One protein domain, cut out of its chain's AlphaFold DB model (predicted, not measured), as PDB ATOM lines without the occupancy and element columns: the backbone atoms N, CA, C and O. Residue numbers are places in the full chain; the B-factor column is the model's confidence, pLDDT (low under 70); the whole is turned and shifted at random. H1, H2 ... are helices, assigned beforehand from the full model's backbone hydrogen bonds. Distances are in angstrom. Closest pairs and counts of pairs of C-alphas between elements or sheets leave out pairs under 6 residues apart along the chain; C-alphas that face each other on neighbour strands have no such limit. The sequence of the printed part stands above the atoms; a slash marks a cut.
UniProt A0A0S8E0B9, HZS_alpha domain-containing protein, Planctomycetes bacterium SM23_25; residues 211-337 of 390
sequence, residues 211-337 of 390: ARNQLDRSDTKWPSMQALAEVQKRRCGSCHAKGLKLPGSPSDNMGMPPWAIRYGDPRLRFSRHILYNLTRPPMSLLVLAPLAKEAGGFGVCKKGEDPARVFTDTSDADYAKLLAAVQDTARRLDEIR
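What this domain is: This is residues 211 to 337 of the 390 residues of the protein "HZS_alpha domain-containing protein" of Planctomycetes bacterium SM23_25 (UniProt A0A0S8E0B9). Two longer helices, H2 and H6, pack together among loops and four short helices. The class is all helix: six named helices, H1 to H6, with under half of the 127 printed residues, and no named strand. It is compact, radius of gyration of the C-alphas 14.5 A, spanning 45 by 33 by 23 A.

How they stand to each other: H2, residues 223 to 236, touches H6, residues 317 to 336, opposite ways at a steep tilt of 41 degrees, closest at C-alphas 224 and 325, 4.8 A. Residues 319 to 323 of H6 alone touch H5, residues 285 to 288, closest at C-alphas 323 and 287, 6.5 A. In H2 and H6 every O i to N i+4 pair is within hydrogen-bond range; H3, residues 266 to 270, has 0 of 1, but 1 of 2 O i to N i+3 pairs.

Where its parts are: H1, residues 218 to 221, begins at (8.842, -47.857, -9.033); H4 is residues 272 to 275; H6, 28.8 A, ends at (13.539, -50.945, -21.489).

The domain as a whole: The links H2 to H3 and H5 to H6 are long; no printed residue is under 70.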
ATOM      1  N   ALA A 211       0.597 -45.791 -16.897       84.00
ATOM      2  CA  ALA A 211      -0.290 -46.922 -17.130       84.00
ATOM      3  C   ALA A 211      -1.670 -46.579 -16.562       84.00
ATOM      4  O   ALA A 211      -1.802 -46.339 -15.365       84.00
ATOM      5  N   ARG A 212      -2.706 -46.524 -17.414       83.94
ATOM      6  CA  ARG A 212      -4.075 -46.120 -17.011       83.94
ATOM      7  C   ARG A 212      -4.090 -44.795 -16.224       83.94
ATOM      8  O   ARG A 212      -4.700 -44.704 -15.166       83.94
ATOM      9  N   ASN A 213      -3.370 -43.789 -16.724       83.69
ATOM     10  CA  ASN A 213      -3.184 -42.472 -16.091       83.69
ATOM     11  C   ASN A 213      -2.485 -42.476 -14.718       83.69
ATOM     12  O   ASN A 213      -2.400 -41.430 -14.079       83.69
ATOM     13  N   GLN A 214      -1.920 -43.605 -14.287       89.81
ATOM     14  CA  GLN A 214      -1.113 -43.688 -13.074       89.81
ATOM     15  C   GLN A 214       0.365 -43.598 -13.433       89.81
ATOM     16  O   GLN A 214       0.854 -44.348 -14.279       89.81
ATOM     17  N   LEU A 215       1.056 -42.651 -12.804       92.38
ATOM     18  CA  LEU A 215       2.489 -42.454 -12.969       92.38
ATOM     19  C   LEU A 215       3.247 -43.597 -12.289       92.38
ATOM     20  O   LEU A 215       3.094 -43.808 -11.087       92.38
ATOM     21  N   ASP A 216       4.098 -44.291 -13.036       94.19
ATOM     22  CA  ASP A 216       5.010 -45.279 -12.470       94.19
ATOM     23  C   ASP A 216       6.085 -44.581 -11.618       94.19
ATOM     24  O   ASP A 216       6.839 -43.741 -12.110       94.19
ATOM     25  N   ARG A 217       6.137 -44.917 -10.325       95.50
ATOM     26  CA  ARG A 217       7.121 -44.417  -9.345       95.50
ATOM     27  C   ARG A 217       7.994 -45.544  -8.779       95.50
ATOM     28  O   ARG A 217       8.529 -45.418  -7.675       95.50
ATOM     29  N   SER A 218       8.094 -46.673  -9.483       95.00
ATOM     30  CA  SER A 218       8.842 -47.857  -9.033       95.00
ATOM     31  C   SER A 218      10.335 -47.585  -8.804       95.00
ATOM     32  O   SER A 218      10.932 -48.197  -7.918       95.00
ATOM     33  N   ASP A 219      10.906 -46.609  -9.513       96.56
ATOM     34  CA  ASP A 219      12.274 -46.106  -9.342       96.56
ATOM     35  C   ASP A 219      12.574 -45.611  -7.920       96.56
ATOM     36  O   ASP A 219      13.707 -45.705  -7.464       96.56
ATOM     37  N   THR A 220      11.571 -45.144  -7.170       96.38
ATOM     38  CA  THR A 220      11.762 -44.658  -5.787       96.38
ATOM     39  C   THR A 220      12.250 -45.737  -4.815       96.38
ATOM     40  O   THR A 220      12.770 -45.416  -3.747       96.38
ATOM     41  N   LYS A 221      12.102 -47.015  -5.183       96.94
ATOM     42  CA  LYS A 221      12.559 -48.165  -4.393       96.94
ATOM     43  C   LYS A 221      14.021 -48.532  -4.652       96.94
ATOM     44  O   LYS A 221      14.550 -49.383  -3.947       96.94
ATOM     45  N   TRP A 222      14.664 -47.958  -5.668       97.75
ATOM     46  CA  TRP A 222      16.041 -48.312  -5.998       97.75
ATOM     47  C   TRP A 222      17.009 -47.763  -4.942       97.75
ATOM     48  O   TRP A 222      16.876 -46.595  -4.563       97.75
ATOM     49  N   PRO A 223      18.022 -48.540  -4.513       98.31
ATOM     50  CA  PRO A 223      19.001 -48.073  -3.530       98.31
ATOM     51  C   PRO A 223      19.692 -46.762  -3.936       98.31
ATOM     52  O   PRO A 223      19.833 -45.851  -3.121       98.31
ATOM     53  N   SER A 224      20.043 -46.609  -5.217       98.00
ATOM     54  CA  SER A 224      20.652 -45.375  -5.731       98.00
ATOM     55  C   SER A 224      19.709 -44.171  -5.692       98.00
ATOM     56  O   SER A 224      20.160 -43.051  -5.449       98.00
ATOM     57  N   MET A 225      18.397 -44.377  -5.840       97.69
ATOM     58  CA  MET A 225      17.402 -43.306  -5.712       97.69
ATOM     59  C   MET A 225      17.173 -42.893  -4.263       97.69
ATOM     60  O   MET A 225      17.013 -41.705  -3.985       97.69
ATOM     61  N   GLN A 226      17.216 -43.842  -3.329       97.75
ATOM     62  CA  GLN A 226      17.161 -43.543  -1.897       97.75
ATOM     63  C   GLN A 226      18.394 -42.744  -1.454       97.75
ATOM     64  O   GLN A 226      18.252 -41.714  -0.792       97.75
ATOM     65  N   ALA A 227      19.587 -43.153  -1.901       98.00
ATOM     66  CA  ALA A 227      20.829 -42.423  -1.655       98.00
ATOM     67  C   ALA A 227      20.790 -41.004  -2.252       98.00
ATOM     68  O   ALA A 227      21.147 -40.034  -1.582       98.00
ATOM     69  N   LEU A 228      20.295 -40.855  -3.486       97.56
ATOM     70  CA  LEU A 228      20.089 -39.549  -4.116       97.56
ATOM     71  C   LEU A 228      19.134 -38.663  -3.307       97.56
ATOM     72  O   LEU A 228      19.432 -37.487  -3.092       97.56
ATOM     73  N   ALA A 229      18.009 -39.208  -2.841       95.94
ATOM     74  CA  ALA A 229      17.026 -38.453  -2.068       95.94
ATOM     75  C   ALA A 229      17.599 -37.974  -0.722       95.94
ATOM     76  O   ALA A 229      17.341 -36.838  -0.310       95.94
ATOM     77  N   GLU A 230      18.414 -38.798  -0.058       96.88
ATOM     78  CA  GLU A 230      19.124 -38.425   1.170       96.88
ATOM     79  C   GLU A 230      20.103 -37.265   0.923       96.88
ATOM     80  O   GLU A 230      20.056 -36.249   1.628       96.88
ATOM     81  N   VAL A 231      20.931 -37.363  -0.125       97.25
ATOM     82  CA  VAL A 231      21.875 -36.301  -0.516       97.25
ATOM     83  C   VAL A 231      21.138 -35.009  -0.854       97.25
ATOM     84  O   VAL A 231      21.497 -33.944  -0.347       97.25
ATOM     85  N   GLN A 232      20.080 -35.077  -1.667       95.62
ATOM     86  CA  GLN A 232      19.277 -33.904  -2.012       95.62
ATOM     87  C   GLN A 232      18.693 -33.245  -0.761       95.62
ATOM     88  O   GLN A 232      18.768 -32.023  -0.625       95.62
ATOM     89  N   LYS A 233      18.161 -34.029   0.185       94.94
ATOM     90  CA  LYS A 233      17.623 -33.502   1.444       94.94
ATOM     91  C   LYS A 233      18.699 -32.775   2.255       94.94
ATOM     92  O   LYS A 233      18.456 -31.652   2.690       94.94
ATOM     93  N   ARG A 234      19.876 -33.386   2.432       95.56
ATOM     94  CA  ARG A 234      20.952 -32.868   3.295       95.56
ATOM     95  C   ARG A 234      21.734 -31.707   2.672       95.56
ATOM     96  O   ARG A 234      22.010 -30.731   3.359       95.56
ATOM     97  N   ARG A 235      22.087 -31.801   1.386       94.94
ATOM     98  CA  ARG A 235      22.987 -30.848   0.704       94.94
ATOM     99  C   ARG A 235      22.247 -29.788  -0.113       94.94
ATOM    100  O   ARG A 235      22.741 -28.674  -0.241       94.94
ATOM    101  N   CYS A 236      21.069 -30.108  -0.653       94.31
ATOM    102  CA  CYS A 236      20.323 -29.208  -1.547       94.31
ATOM    103  C   CYS A 236      19.061 -28.619  -0.896       94.31
ATOM    104  O   CYS A 236      18.583 -27.568  -1.323       94.31
ATOM    105  N   GLY A 237      18.509 -29.283   0.126       91.94
ATOM    106  CA  GLY A 237      17.174 -29.012   0.666       91.94
ATOM    107  C   GLY A 237      16.990 -27.629   1.287       91.94
ATOM    108  O   GLY A 237      15.891 -27.087   1.224       91.94
ATOM    109  N   SER A 238      18.055 -27.026   1.823       90.44
ATOM    110  CA  SER A 238      18.004 -25.666   2.380       90.44
ATOM    111  C   SER A 238      17.717 -24.602   1.313       90.44
ATOM    112  O   SER A 238      17.018 -23.632   1.590       90.44
ATOM    113  N   CYS A 239      18.208 -24.803   0.085       90.19
ATOM    114  CA  CYS A 239      18.000 -23.893  -1.047       90.19
ATOM    115  C   CYS A 239      16.810 -24.326  -1.919       90.19
ATOM    116  O   CYS A 239      16.069 -23.494  -2.441       90.19
ATOM    117  N   HIS A 240      16.593 -25.634  -2.054       91.44
ATOM    118  CA  HIS A 240      15.518 -26.237  -2.843       91.44
ATOM    119  C   HIS A 240      14.300 -26.598  -1.986       91.44
ATOM    120  O   HIS A 240      13.783 -27.717  -2.030       91.44
ATOM    121  N   ALA A 241      13.822 -25.625  -1.213       85.81
ATOM    122  CA  ALA A 241      12.607 -25.738  -0.414       85.81
ATOM    123  C   ALA A 241      11.382 -25.152  -1.146       85.81
ATOM    124  O   ALA A 241      11.499 -24.382  -2.103       85.81
ATOM    125  N   LYS A 242      10.178 -25.488  -0.661       83.56
ATOM    126  CA  LYS A 242       8.895 -24.915  -1.115       83.56
ATOM    127  C   LYS A 242       8.747 -24.954  -2.652       83.56
ATOM    128  O   LYS A 242       8.826 -26.022  -3.255       83.56
ATOM    129  N   GLY A 243       8.550 -23.798  -3.291       80.69
ATOM    130  CA  GLY A 243       8.352 -23.651  -4.737       80.69
ATOM    131  C   GLY A 243       9.582 -23.937  -5.605       80.69
ATOM    132  O   GLY A 243       9.489 -23.812  -6.820       80.69
ATOM    133  N   LEU A 244      10.723 -24.319  -5.019       86.81
ATOM    134  CA  LEU A 244      11.965 -24.649  -5.730       86.81
ATOM    135  C   LEU A 244      12.408 -26.105  -5.543       86.81
ATOM    136  O   LEU A 244      13.549 -26.445  -5.861       86.81
ATOM    137  N   LYS A 245      11.516 -26.957  -5.024       89.56
ATOM    138  CA  LYS A 245      11.795 -28.371  -4.771       89.56
ATOM    139  C   LYS A 245      12.283 -29.079  -6.041       89.56
ATOM    140  O   LYS A 245      11.690 -28.923  -7.107       89.56
ATOM    141  N   LEU A 246      13.352 -29.858  -5.895       93.38
ATOM    142  CA  LEU A 246      13.855 -30.753  -6.937       93.38
ATOM    143  C   LEU A 246      12.965 -32.003  -7.055       93.38
ATOM    144  O   LEU A 246      12.365 -32.417  -6.057       93.38
ATOM    145  N   PRO A 247      12.885 -32.632  -8.241       93.75
ATOM    146  CA  PRO A 247      12.289 -33.956  -8.365       93.75
ATOM    147  C   PRO A 247      13.070 -34.951  -7.497       93.75
ATOM    148  O   PRO A 247      14.299 -35.004  -7.564       93.75
ATOM    149  N   GLY A 248      12.352 -35.734  -6.687       91.56
ATOM    150  CA  GLY A 248      12.973 -36.702  -5.773       91.56
ATOM    151  C   GLY A 248      13.480 -37.969  -6.464       91.56
ATOM    152  O   GLY A 248      14.180 -38.767  -5.853       91.56
ATOM    153  N   SER A 249      13.104 -38.176  -7.725       95.88
ATOM    154  CA  SER A 249      13.564 -39.288  -8.549       95.88
ATOM    155  C   SER A 249      13.369 -38.968 -10.038       95.88
ATOM    156  O   SER A 249      12.617 -38.045 -10.380       95.88
ATOM    157  N   PRO A 250      13.993 -39.726 -10.954       96.12
ATOM    158  CA  PRO A 250      13.806 -39.555 -12.381       96.12
ATOM    159  C   PRO A 250      12.379 -39.751 -12.853       96.12
ATOM    160  O   PRO A 250      12.122 -39.287 -13.954       96.12
ATOM    161  N   SER A 251      11.482 -40.415 -12.109       95.88
ATOM    162  CA  SER A 251      10.035 -40.499 -12.383       95.88
ATOM    163  C   SER A 251       9.220 -39.295 -11.906       95.88
ATOM    164  O   SER A 251       8.081 -39.106 -12.341       95.88
ATOM    165  N   ASP A 252       9.789 -38.446 -11.052       94.94
ATOM    166  CA  ASP A 252       9.060 -37.371 -10.397       94.94
ATOM    167  C   ASP A 252       8.741 -36.210 -11.335       94.94
ATOM    168  O   ASP A 252       9.599 -35.403 -11.692       94.94
ATOM    169  N   ASN A 253       7.475 -36.099 -11.731       91.62
ATOM    170  CA  ASN A 253       7.005 -34.989 -12.551       91.62
ATOM    171  C   ASN A 253       6.650 -33.736 -11.730       91.62
ATOM    172  O   ASN A 253       6.158 -32.768 -12.306       91.62
ATOM    173  N   MET A 254       6.850 -33.742 -10.404       90.75
ATOM    174  CA  MET A 254       6.533 -32.626  -9.499       90.75
ATOM    175  C   MET A 254       5.070 -32.141  -9.592       90.75
ATOM    176  O   MET A 254       4.775 -30.962  -9.370       90.75
ATOM    177  N   GLY A 255       4.144 -33.037  -9.954       88.12
ATOM    178  CA  GLY A 255       2.736 -32.705 -10.177       88.12
ATOM    179  C   GLY A 255       2.466 -31.938 -11.478       88.12
ATOM    180  O   GLY A 255       1.402 -31.339 -11.622       88.12
ATOM    181  N   MET A 256       3.417 -31.933 -12.418       88.50
ATOM    182  CA  MET A 256       3.304 -31.322 -13.745       88.50
ATOM    183  C   MET A 256       3.458 -32.398 -14.830       88.50
ATOM    184  O   MET A 256       4.553 -32.589 -15.364       88.50
ATOM    185  N   PRO A 257       2.389 -33.148 -15.158       88.38
ATOM    186  CA  PRO A 257       2.453 -34.101 -16.256       88.38
ATOM    187  C   PRO A 257       2.671 -33.374 -17.599       88.38
ATOM    188  O   PRO A 257       2.280 -32.211 -17.738       88.38
ATOM    189  N   PRO A 258       3.231 -34.045 -18.622       82.75
ATOM    190  CA  PRO A 258       3.583 -33.407 -19.897       82.75
ATOM    191  C   PRO A 258       2.419 -32.752 -20.648       82.75
ATOM    192  O   PRO A 258       2.634 -31.828 -21.431       82.75
ATOM    193  N   TRP A 259       1.180 -33.205 -20.433       83.38
ATOM    194  CA  TRP A 259      -0.008 -32.592 -21.038       83.38
ATOM    195  C   TRP A 259      -0.467 -31.311 -20.320       83.38
ATOM    196  O   TRP A 259      -1.066 -30.455 -20.966       83.38
ATOM    197  N   ALA A 260      -0.109 -31.114 -19.046       86.75
ATOM    198  CA  ALA A 260      -0.546 -29.988 -18.215       86.75
ATOM    199  C   ALA A 260       0.636 -29.139 -17.708       86.75
ATOM    200  O   ALA A 260       0.778 -28.874 -16.511       86.75
ATOM    201  N   ILE A 261       1.510 -28.720 -18.630       88.06
ATOM    202  CA  ILE A 261       2.643 -27.836 -18.330       88.06
ATOM    203  C   ILE A 261       2.132 -26.499 -17.779       88.06
ATOM    204  O   ILE A 261       1.350 -25.798 -18.423       88.06
ATOM    205  N   ARG A 262       2.632 -26.114 -16.602       90.06
ATOM    206  CA  ARG A 262       2.353 -24.823 -15.961       90.06
ATOM    207  C   ARG A 262       3.411 -23.813 -16.372       90.06
ATOM    208  O   ARG A 262       4.455 -23.681 -15.742       90.06
ATOM    209  N   TYR A 263       3.176 -23.141 -17.487       89.31
ATOM    210  CA  TYR A 263       4.115 -22.156 -18.008       89.31
ATOM    211  C   TYR A 263       4.351 -21.007 -17.023       89.31
ATOM    212  O   TYR A 263       3.409 -20.515 -16.412       89.31
ATOM    213  N   GLY A 264       5.608 -20.580 -16.893       87.19
ATOM    214  CA  GLY A 264       6.021 -19.575 -15.906       87.19
ATOM    215  C   GLY A 264       6.307 -20.144 -14.513       87.19
ATOM    216  O   GLY A 264       6.933 -19.456 -13.712       87.19
ATOM    217  N   ASP A 265       5.938 -21.400 -14.227       90.12
ATOM    218  CA  ASP A 265       6.287 -22.044 -12.960       90.12
ATOM    219  C   ASP A 265       7.821 -22.190 -12.853       90.12
ATOM    220  O   ASP A 265       8.450 -22.812 -13.724       90.12
ATOM    221  N   PRO A 266       8.454 -21.649 -11.794       88.31
ATOM    222  CA  PRO A 266       9.906 -21.670 -11.646       88.31
ATOM    223  C   PRO A 266      10.476 -23.087 -11.537       88.31
ATOM    224  O   PRO A 266      11.679 -23.258 -11.736       88.31
ATOM    225  N   ARG A 267       9.656 -24.109 -11.256       89.44
ATOM    226  CA  ARG A 267      10.082 -25.517 -11.198       89.44
ATOM    227  C   ARG A 267      10.312 -26.136 -12.569       89.44
ATOM    228  O   ARG A 267      10.972 -27.169 -12.645       89.44
ATOM    229  N   LEU A 268       9.853 -25.520 -13.662       89.56
ATOM    230  CA  LEU A 268      10.119 -26.039 -15.012       89.56
ATOM    231  C   LEU A 268      11.621 -26.169 -15.303       89.56
ATOM    232  O   LEU A 268      12.027 -27.089 -16.012       89.56
ATOM    233  N   ARG A 269      12.458 -25.312 -14.699       88.25
ATOM    234  CA  ARG A 269      13.928 -25.389 -14.809       88.25
ATOM    235  C   ARG A 269      14.553 -26.583 -14.076       88.25
ATOM    236  O   ARG A 269      15.723 -26.870 -14.300       88.25
ATOM    237  N   PHE A 270      13.784 -27.266 -13.229       91.31
ATOM    238  CA  PHE A 270      14.176 -28.478 -12.506       91.31
ATOM    239  C   PHE A 270      13.450 -29.720 -13.026       91.31
ATOM    240  O   PHE A 270      13.492 -30.767 -12.387       91.31
ATOM    241  N   SER A 271      12.754 -29.617 -14.161       92.69
ATOM    242  CA  SER A 271      12.045 -30.752 -14.741       92.69
ATOM    243  C   SER A 271      12.965 -31.963 -14.878       92.69
ATOM    244  O   SER A 271      14.088 -31.858 -15.382       92.69
ATOM    245  N   ARG A 272      12.437 -33.135 -14.516       94.38
ATOM    246  CA  ARG A 272      13.070 -34.444 -14.725       94.38
ATOM    247  C   ARG A 272      13.625 -34.623 -16.146       94.38
ATOM    248  O   ARG A 272      14.612 -35.317 -16.336       94.38
ATOM    249  N   HIS A 273      13.026 -33.974 -17.145       93.69
ATOM    250  CA  HIS A 273      13.430 -34.087 -18.548       93.69
ATOM    251  C   HIS A 273      14.699 -33.322 -18.922       93.69
ATOM    252  O   HIS A 273      15.235 -33.595 -19.982       93.69
ATOM    253  N   ILE A 274      15.179 -32.401 -18.084       92.25
ATOM    254  CA  ILE A 274      16.448 -31.676 -18.293       92.25
ATOM    255  C   ILE A 274      17.435 -31.901 -17.151       92.25
ATOM    256  O   ILE A 274      18.635 -31.716 -17.327       92.25
ATOM    257  N   LEU A 275      16.943 -32.297 -15.974       95.00
ATOM    258  CA  LEU A 275      17.790 -32.548 -14.817       95.00
ATOM    259  C   LEU A 275      18.644 -33.809 -14.999       95.00
ATOM    260  O   LEU A 275      19.804 -33.821 -14.590       95.00
ATOM    261  N   TYR A 276      18.081 -34.823 -15.664       97.50
ATOM    262  CA  TYR A 276      18.726 -36.096 -15.968       97.50
ATOM    263  C   TYR A 276      19.089 -36.166 -17.455       97.50
ATOM    264  O   TYR A 276      18.210 -36.125 -18.320       97.50
ATOM    265  N   ASN A 277      20.381 -36.294 -17.750       97.94
ATOM    266  CA  ASN A 277      20.894 -36.669 -19.060       97.94
ATOM    267  C   ASN A 277      21.204 -38.171 -19.053       97.94
ATOM    268  O   ASN A 277      22.228 -38.604 -18.540       97.94
ATOM    269  N   LEU A 278      20.312 -38.966 -19.633       98.25
ATOM    270  CA  LEU A 278      20.418 -40.425 -19.663       98.25
ATOM    271  C   LEU A 278      21.213 -40.938 -20.869       98.25
ATOM    272  O   LEU A 278      21.400 -42.134 -21.009       98.25
ATOM    273  N   THR A 279      21.677 -40.049 -21.754       97.69
ATOM    274  CA  THR A 279      22.612 -40.402 -22.839       97.69
ATOM    275  C   THR A 279      24.057 -40.190 -22.410       97.69
ATOM    276  O   THR A 279      24.931 -40.981 -22.740       97.69
ATOM    277  N   ARG A 280      24.310 -39.129 -21.641       97.56
ATOM    278  CA  ARG A 280      25.617 -38.778 -21.085       97.56
ATOM    279  C   ARG A 280      25.437 -38.428 -19.606       97.56
ATOM    280  O   ARG A 280      25.321 -37.243 -19.292       97.56
ATOM    281  N   PRO A 281      25.416 -39.416 -18.691       98.25
ATOM    282  CA  PRO A 281      25.142 -39.188 -17.270       98.25
ATOM    283  C   PRO A 281      25.931 -38.044 -16.613       98.25
ATOM    284  O   PRO A 281      25.293 -37.226 -15.941       98.25
ATOM    285  N   PRO A 282      27.249 -37.875 -16.866       97.06
ATOM    286  CA  PRO A 282      28.016 -36.752 -16.315       97.06
ATOM    287  C   PRO A 282      27.562 -35.365 -16.800       97.06
ATOM    288  O   PRO A 282      27.833 -34.370 -16.143       97.06
ATOM    289  N   MET A 283      26.837 -35.283 -17.921       96.06
ATOM    290  CA  MET A 283      26.282 -34.033 -18.458       96.06
ATOM    291  C   MET A 283      24.917 -33.676 -17.850       96.06
ATOM    292  O   MET A 283      24.233 -32.765 -18.319       96.06
ATOM    293  N   SER A 284      24.477 -34.393 -16.816       97.19
ATOM    294  CA  SER A 284      23.216 -34.105 -16.132       97.19
ATOM    295  C   SER A 284      23.307 -32.815 -15.329       97.19
ATOM    296  O   SER A 284      24.236 -32.619 -14.548       97.19
ATOM    297  N   LEU A 285      22.288 -31.957 -15.430       94.94
ATOM    298  CA  LEU A 285      22.230 -30.749 -14.600       94.94
ATOM    299  C   LEU A 285      22.192 -31.073 -13.108       94.94
ATOM    300  O   LEU A 285      22.653 -30.259 -12.317       94.94
ATOM    301  N   LEU A 286      21.698 -32.258 -12.734       96.31
ATOM    302  CA  LEU A 286      21.728 -32.742 -11.356       96.31
ATOM    303  C   LEU A 286      23.136 -32.729 -10.742       96.31
ATOM    304  O   LEU A 286      23.267 -32.433  -9.560       96.31
ATOM    305  N   VAL A 287      24.160 -33.054 -11.536       96.81
ATOM    306  CA  VAL A 287      25.555 -33.146 -11.077       96.81
ATOM    307  C   VAL A 287      26.366 -31.920 -11.489       96.81
ATOM    308  O   VAL A 287      27.161 -31.427 -10.697       96.81
ATOM    309  N   LEU A 288      26.104 -31.347 -12.670       95.00
ATOM    310  CA  LEU A 288      26.817 -30.159 -13.145       95.00
ATOM    311  C   LEU A 288      26.424 -28.884 -12.395       95.00
ATOM    312  O   LEU A 288      27.276 -28.037 -12.155       95.00
ATOM    313  N   ALA A 289      25.149 -28.697 -12.045       93.62
ATOM    314  CA  ALA A 289      24.712 -27.467 -11.383       93.62
ATOM    315  C   ALA A 289      25.354 -27.229  -9.997       93.62
ATOM    316  O   ALA A 289      25.777 -26.092  -9.758       93.62
ATOM    317  N   PRO A 290      25.441 -28.242  -9.106       95.62
ATOM    318  CA  PRO A 290      26.066 -28.095  -7.788       95.62
ATOM    319  C   PRO A 290      27.601 -28.215  -7.780       95.62
ATOM    320  O   PRO A 290      28.214 -27.812  -6.790       95.62
ATOM    321  N   LEU A 291      28.215 -28.752  -8.842       96.44
ATOM    322  CA  LEU A 291      29.668 -28.908  -8.968       96.44
ATOM    323  C   LEU A 291      30.354 -27.574  -9.304       96.44
ATOM    324  O   LEU A 291      29.861 -26.809 -10.140       96.44
ATOM    325  N   ALA A 292      31.490 -27.306  -8.660       94.56
ATOM    326  CA  ALA A 292      32.307 -26.119  -8.892       94.56
ATOM    327  C   ALA A 292      32.784 -26.008 -10.352       94.56
ATOM    328  O   ALA A 292      32.967 -27.012 -11.045       94.56
ATOM    329  N   LYS A 293      32.998 -24.777 -10.831       92.50
ATOM    330  CA  LYS A 293      33.397 -24.525 -12.229       92.50
ATOM    331  C   LYS A 293      34.796 -25.052 -12.524       92.50
ATOM    332  O   LYS A 293      35.057 -25.534 -13.620       92.50
ATOM    333  N   GLU A 294      35.663 -24.984 -11.525       93.69
ATOM    334  CA  GLU A 294      37.052 -25.434 -11.549       93.69
ATOM    335  C   GLU A 294      37.141 -26.952 -11.753       93.69
ATOM    336  O   GLU A 294      38.054 -27.437 -12.410       93.69
ATOM    337  N   ALA A 295      36.136 -27.692 -11.274       94.31
ATOM    338  CA  ALA A 295      35.984 -29.129 -11.489       94.31
ATOM    339  C   ALA A 295      35.166 -29.476 -12.752       94.31
ATOM    340  O   ALA A 295      34.725 -30.611 -12.919       94.31
ATOM    341  N   GLY A 296      34.921 -28.502 -13.637       91.25
ATOM    342  CA  GLY A 296      34.155 -28.690 -14.874       91.25
ATOM    343  C   GLY A 296      32.632 -28.644 -14.704       91.25
ATOM    344  O   GLY A 296      31.898 -28.921 -15.655       91.25
ATOM    345  N   GLY A 297      32.135 -28.286 -13.518       92.44
ATOM    346  CA  GLY A 297      30.719 -28.035 -13.270       92.44
ATOM    347  C   GLY A 297      30.240 -26.680 -13.799       92.44
ATOM    348  O   GLY A 297      30.996 -25.849 -14.299       92.44
ATOM    349  N   PHE A 298      28.942 -26.420 -13.667       90.38
ATOM    350  CA  PHE A 298      28.355 -25.112 -13.965       90.38
ATOM    351  C   PHE A 298      28.395 -24.160 -12.764       90.38
ATOM    352  O   PHE A 298      28.360 -22.943 -12.968       90.38
ATOM    353  N   GLY A 299      28.464 -24.677 -11.533       90.44
ATOM    354  CA  GLY A 299      28.546 -23.872 -10.310       90.44
ATOM    355  C   GLY A 299      27.423 -22.839 -10.184       90.44
ATOM    356  O   GLY A 299      27.673 -21.696  -9.808       90.44
ATOM    357  N   VAL A 300      26.195 -23.203 -10.573       89.62
ATOM    358  CA  VAL A 300      25.050 -22.268 -10.638       89.62
ATOM    359  C   VAL A 300      24.214 -22.245  -9.360       89.62
ATOM    360  O   VAL A 300      23.347 -21.382  -9.220       89.62
ATOM    361  N   CYS A 301      24.452 -23.171  -8.428       90.88
ATOM    362  CA  CYS A 301      23.829 -23.135  -7.107       90.88
ATOM    363  C   CYS A 301      24.349 -21.930  -6.309       90.88
ATOM    364  O   CYS A 301      25.558 -21.749  -6.162       90.88
ATOM    365  N   LYS A 302      23.428 -21.127  -5.768       85.38
ATOM    366  CA  LYS A 302      23.726 -19.932  -4.968       85.38
ATOM    367  C   LYS A 302      23.030 -19.984  -3.611       85.38
ATOM    368  O   LYS A 302      21.929 -20.527  -3.514       85.38
ATOM    369  N   LYS A 303      23.652 -19.386  -2.594       81.81
ATOM    370  CA  LYS A 303      23.066 -19.122  -1.275       81.81
ATOM    371  C   LYS A 303      23.025 -17.604  -1.084       81.81
ATOM    372  O   LYS A 303      24.015 -17.004  -0.697       81.81
ATOM    373  N   GLY A 304      21.890 -16.986  -1.411       80.56
ATOM    374  CA  GLY A 304      21.840 -15.532  -1.600       80.56
ATOM    375  C   GLY A 304      22.573 -15.140  -2.886       80.56
ATOM    376  O   GLY A 304      22.310 -15.724  -3.942       80.56
ATOM    377  N   GLU A 305      23.493 -14.182  -2.799       78.38
ATOM    378  CA  GLU A 305      24.333 -13.773  -3.933       78.38
ATOM    379  C   GLU A 305      25.580 -14.657  -4.099       78.38
ATOM    380  O   GLU A 305      26.086 -14.800  -5.218       78.38
ATOM    381  N   ASP A 306      25.996 -15.332  -3.025       83.56
ATOM    382  CA  ASP A 306      27.219 -16.125  -2.982       83.56
ATOM    383  C   ASP A 306      27.071 -17.499  -3.655       83.56
ATOM    384  O   ASP A 306      26.016 -18.146  -3.566       83.56
ATOM    385  N   PRO A 307      28.135 -18.018  -4.298       85.06
ATOM    386  CA  PRO A 307      28.177 -19.398  -4.765       85.06
ATOM    387  C   PRO A 307      28.009 -20.382  -3.601       85.06
ATOM    388  O   PRO A 307      28.755 -20.342  -2.627       85.06
ATOM    389  N   ALA A 308      27.074 -21.325  -3.725       87.31
ATOM    390  CA  ALA A 308      26.807 -22.299  -2.664       87.31
ATOM    391  C   ALA A 308      27.905 -23.371  -2.520       87.31
ATOM    392  O   ALA A 308      27.922 -24.059  -1.504       87.31
ATOM    393  N   ARG A 309      28.770 -23.536  -3.540       85.88
ATOM    394  CA  ARG A 309      29.886 -24.510  -3.599       85.88
ATOM    395  C   ARG A 309      29.516 -25.877  -3.005       85.88
ATOM    396  O   ARG A 309      30.165 -26.371  -2.092       85.88
ATOM    397  N   VAL A 310      28.428 -26.469  -3.504       94.81
ATOM    398  CA  VAL A 310      27.855 -27.698  -2.926       94.81
ATOM    399  C   VAL A 310      28.836 -28.867  -3.026       94.81
ATOM    400  O   VAL A 310      28.984 -29.597  -2.047       94.81
ATOM    401  N   PHE A 311      29.510 -29.011  -4.172       96.56
ATOM    402  CA  PHE A 311      30.609 -29.956  -4.380       96.56
ATOM    403  C   PHE A 311      31.814 -29.224  -4.964       96.56
ATOM    404  O   PHE A 311      31.694 -28.556  -5.995       96.56
ATOM    405  N   THR A 312      32.967 -29.349  -4.309       95.12
ATOM    406  CA  THR A 312      34.223 -28.744  -4.772       95.12
ATOM    407  C   THR A 312      34.776 -29.478  -5.991       95.12
ATOM    408  O   THR A 312      35.222 -28.839  -6.937       95.12
ATOM    409  N   ASP A 313      34.692 -30.808  -5.998       96.19
ATOM    410  CA  ASP A 313      35.198 -31.661  -7.069       96.19
ATOM    411  C   ASP A 313      34.416 -32.986  -7.157       96.19
ATOM    412  O   ASP A 313      33.451 -33.220  -6.423       96.19
ATOM    413  N   THR A 314      34.814 -33.842  -8.098       96.62
ATOM    414  CA  THR A 314      34.141 -35.112  -8.393       96.62
ATOM    415  C   THR A 314      34.495 -36.254  -7.436       96.62
ATOM    416  O   THR A 314      33.945 -37.343  -7.592       96.62
ATOM    417  N   SER A 315      35.409 -36.047  -6.481       97.06
ATOM    418  CA  SER A 315      35.786 -37.042  -5.466       97.06
ATOM    419  C   SER A 315      34.847 -37.058  -4.251       97.06
ATOM    420  O   SER A 315      34.878 -38.011  -3.474       97.06
ATOM    421  N   ASP A 316      33.969 -36.052  -4.101       98.00
ATOM    422  CA  ASP A 316      32.959 -36.019  -3.035       98.00
ATOM    423  C   ASP A 316      32.032 -37.249  -3.134       98.00
ATOM    424  O   ASP A 316      31.402 -37.526  -4.161       98.00
ATOM    425  N   ALA A 317      31.920 -37.997  -2.034       97.94
ATOM    426  CA  ALA A 317      31.125 -39.221  -1.980       97.94
ATOM    427  C   ALA A 317      29.632 -38.982  -2.270       97.94
ATOM    428  O   ALA A 317      28.960 -39.841  -2.843       97.94
ATOM    429  N   ASP A 318      29.090 -37.819  -1.903       98.12
ATOM    430  CA  ASP A 318      27.712 -37.449  -2.211       98.12
ATOM    431  C   ASP A 318      27.546 -37.054  -3.690       98.12
ATOM    432  O   ASP A 318      26.505 -37.364  -4.277       98.12
ATOM    433  N   TYR A 319      28.563 -36.457  -4.326       98.12
ATOM    434  CA  TYR A 319      28.574 -36.256  -5.784       98.12
ATOM    435  C   TYR A 319      28.513 -37.601  -6.521       98.12
ATOM    436  O   TYR A 319      27.681 -37.784  -7.417       98.12
ATOM    437  N   ALA A 320      29.333 -38.570  -6.098       98.25
ATOM    438  CA  ALA A 320      29.350 -39.912  -6.678       98.25
ATOM    439  C   ALA A 320      27.980 -40.609  -6.572       98.25
ATOM    440  O   ALA A 320      27.535 -41.226  -7.539       98.25
ATOM    441  N   LYS A 321      27.256 -40.446  -5.452       98.50
ATOM    442  CA  LYS A 321      25.882 -40.966  -5.291       98.50
ATOM    443  C   LYS A 321      24.900 -40.351  -6.291       98.50
ATOM    444  O   LYS A 321      24.086 -41.077  -6.865       98.50
ATOM    445  N   LEU A 322      24.965 -39.035  -6.522       98.31
ATOM    446  CA  LEU A 322      24.107 -38.378  -7.516       98.31
ATOM    447  C   LEU A 322      24.391 -38.906  -8.924       98.31
ATOM    448  O   LEU A 322      23.450 -39.217  -9.656       98.31
ATOM    449  N   LEU A 323      25.667 -39.039  -9.294       98.62
ATOM    450  CA  LEU A 323      26.062 -39.563 -10.599       98.62
ATOM    451  C   LEU A 323      25.639 -41.027 -10.778       98.62
ATOM    452  O   LEU A 323      25.068 -41.362 -11.817       98.62
ATOM    453  N   ALA A 324      25.846 -41.867  -9.761       98.56
ATOM    454  CA  ALA A 324      25.436 -43.269  -9.771       98.56
ATOM    455  C   ALA A 324      23.926 -43.411 -10.007       98.56
ATOM    456  O   ALA A 324      23.504 -44.177 -10.864       98.56
ATOM    457  N   ALA A 325      23.099 -42.596  -9.346       98.56
ATOM    458  CA  ALA A 325      21.656 -42.598  -9.577       98.56
ATOM    459  C   ALA A 325      21.291 -42.279 -11.042       98.56
ATOM    460  O   ALA A 325      20.452 -42.954 -11.648       98.56
ATOM    461  N   VAL A 326      21.941 -41.287 -11.658       98.69
ATOM    462  CA  VAL A 326      21.732 -40.994 -13.086       98.69
ATOM    463  C   VAL A 326      22.172 -42.177 -13.955       98.69
ATOM    464  O   VAL A 326      21.443 -42.556 -14.870       98.69
ATOM    465  N   GLN A 327      23.335 -42.769 -13.676       98.75
ATOM    466  CA  GLN A 327      23.867 -43.909 -14.427       98.75
ATOM    467  C   GLN A 327      22.952 -45.133 -14.325       98.75
ATOM    468  O   GLN A 327      22.683 -45.769 -15.338       98.75
ATOM    469  N   ASP A 328      22.426 -45.437 -13.143       98.44
ATOM    470  CA  ASP A 328      21.460 -46.521 -12.929       98.44
ATOM    471  C   ASP A 328      20.186 -46.297 -13.742       98.44
ATOM    472  O   ASP A 328      19.664 -47.211 -14.378       98.44
ATOM    473  N   THR A 329      19.719 -45.049 -13.784       98.38
ATOM    474  CA  THR A 329      18.564 -44.665 -14.601       98.38
ATOM    475  C   THR A 329      18.848 -44.811 -16.092       98.38
ATOM    476  O   THR A 329      17.973 -45.252 -16.834       98.38
ATOM    477  N   ALA A 330      20.053 -44.448 -16.540       98.56
ATOM    478  CA  ALA A 330      20.476 -44.623 -17.924       98.56
ATOM    479  C   ALA A 330      20.520 -46.110 -18.300       98.56
ATOM    480  O   ALA A 330      19.903 -46.492 -19.288       98.56
ATOM    481  N   ARG A 331      21.106 -46.965 -17.447       98.50
ATOM    482  CA  ARG A 331      21.100 -48.424 -17.648       98.50
ATOM    483  C   ARG A 331      19.681 -48.977 -17.723       98.50
ATOM    484  O   ARG A 331      19.368 -49.728 -18.641       98.50
ATOM    485  N   ARG A 332      18.784 -48.538 -16.831       97.88
ATOM    486  CA  ARG A 332      17.374 -48.939 -16.913       97.88
ATOM    487  C   ARG A 332      16.727 -48.499 -18.227       97.88
ATOM    488  O   ARG A 332      15.924 -49.244 -18.783       97.88
ATOM    489  N   LEU A 333      17.037 -47.298 -18.715       97.62
ATOM    490  CA  LEU A 333      16.538 -46.822 -20.003       97.62
ATOM    491  C   LEU A 333      17.073 -47.676 -21.164       97.62
ATOM    492  O   LEU A 333      16.308 -47.972 -22.077       97.62
ATOM    493  N   ASP A 334      18.333 -48.108 -21.113       97.56
ATOM    494  CA  ASP A 334      18.951 -48.989 -22.117       97.56
ATOM    495  C   ASP A 334      18.368 -50.413 -22.117       97.56
ATOM    496  O   ASP A 334      18.311 -51.057 -23.171       97.56
ATOM    497  N   GLU A 335      17.887 -50.886 -20.963       96.50
ATOM    498  CA  GLU A 335      17.142 -52.143 -20.833       96.50
ATOM    499  C   GLU A 335      15.742 -52.049 -21.452       96.50
ATOM    500  O   GLU A 335      15.368 -52.891 -22.266       96.50
ATOM    501  N   ILE A 336      14.948 -51.041 -21.059       94.94
ATOM    502  CA  ILE A 336      13.539 -50.945 -21.489       94.94
ATOM    503  C   ILE A 336      13.387 -50.371 -22.896       94.94
ATOM    504  O   ILE A 336      12.445 -50.742 -23.589       94.94
ATOM    505  N   ARG A 337      14.319 -49.490 -23.287       95.81
ATOM    506  CA  ARG A 337      14.445 -48.776 -24.566       95.81
ATOM    507  C   ARG A 337      13.232 -47.931 -24.944       95.81
ATOM    508  O   ARG A 337      12.094 -48.378 -24.925       95.81
TER     509      ARG A 337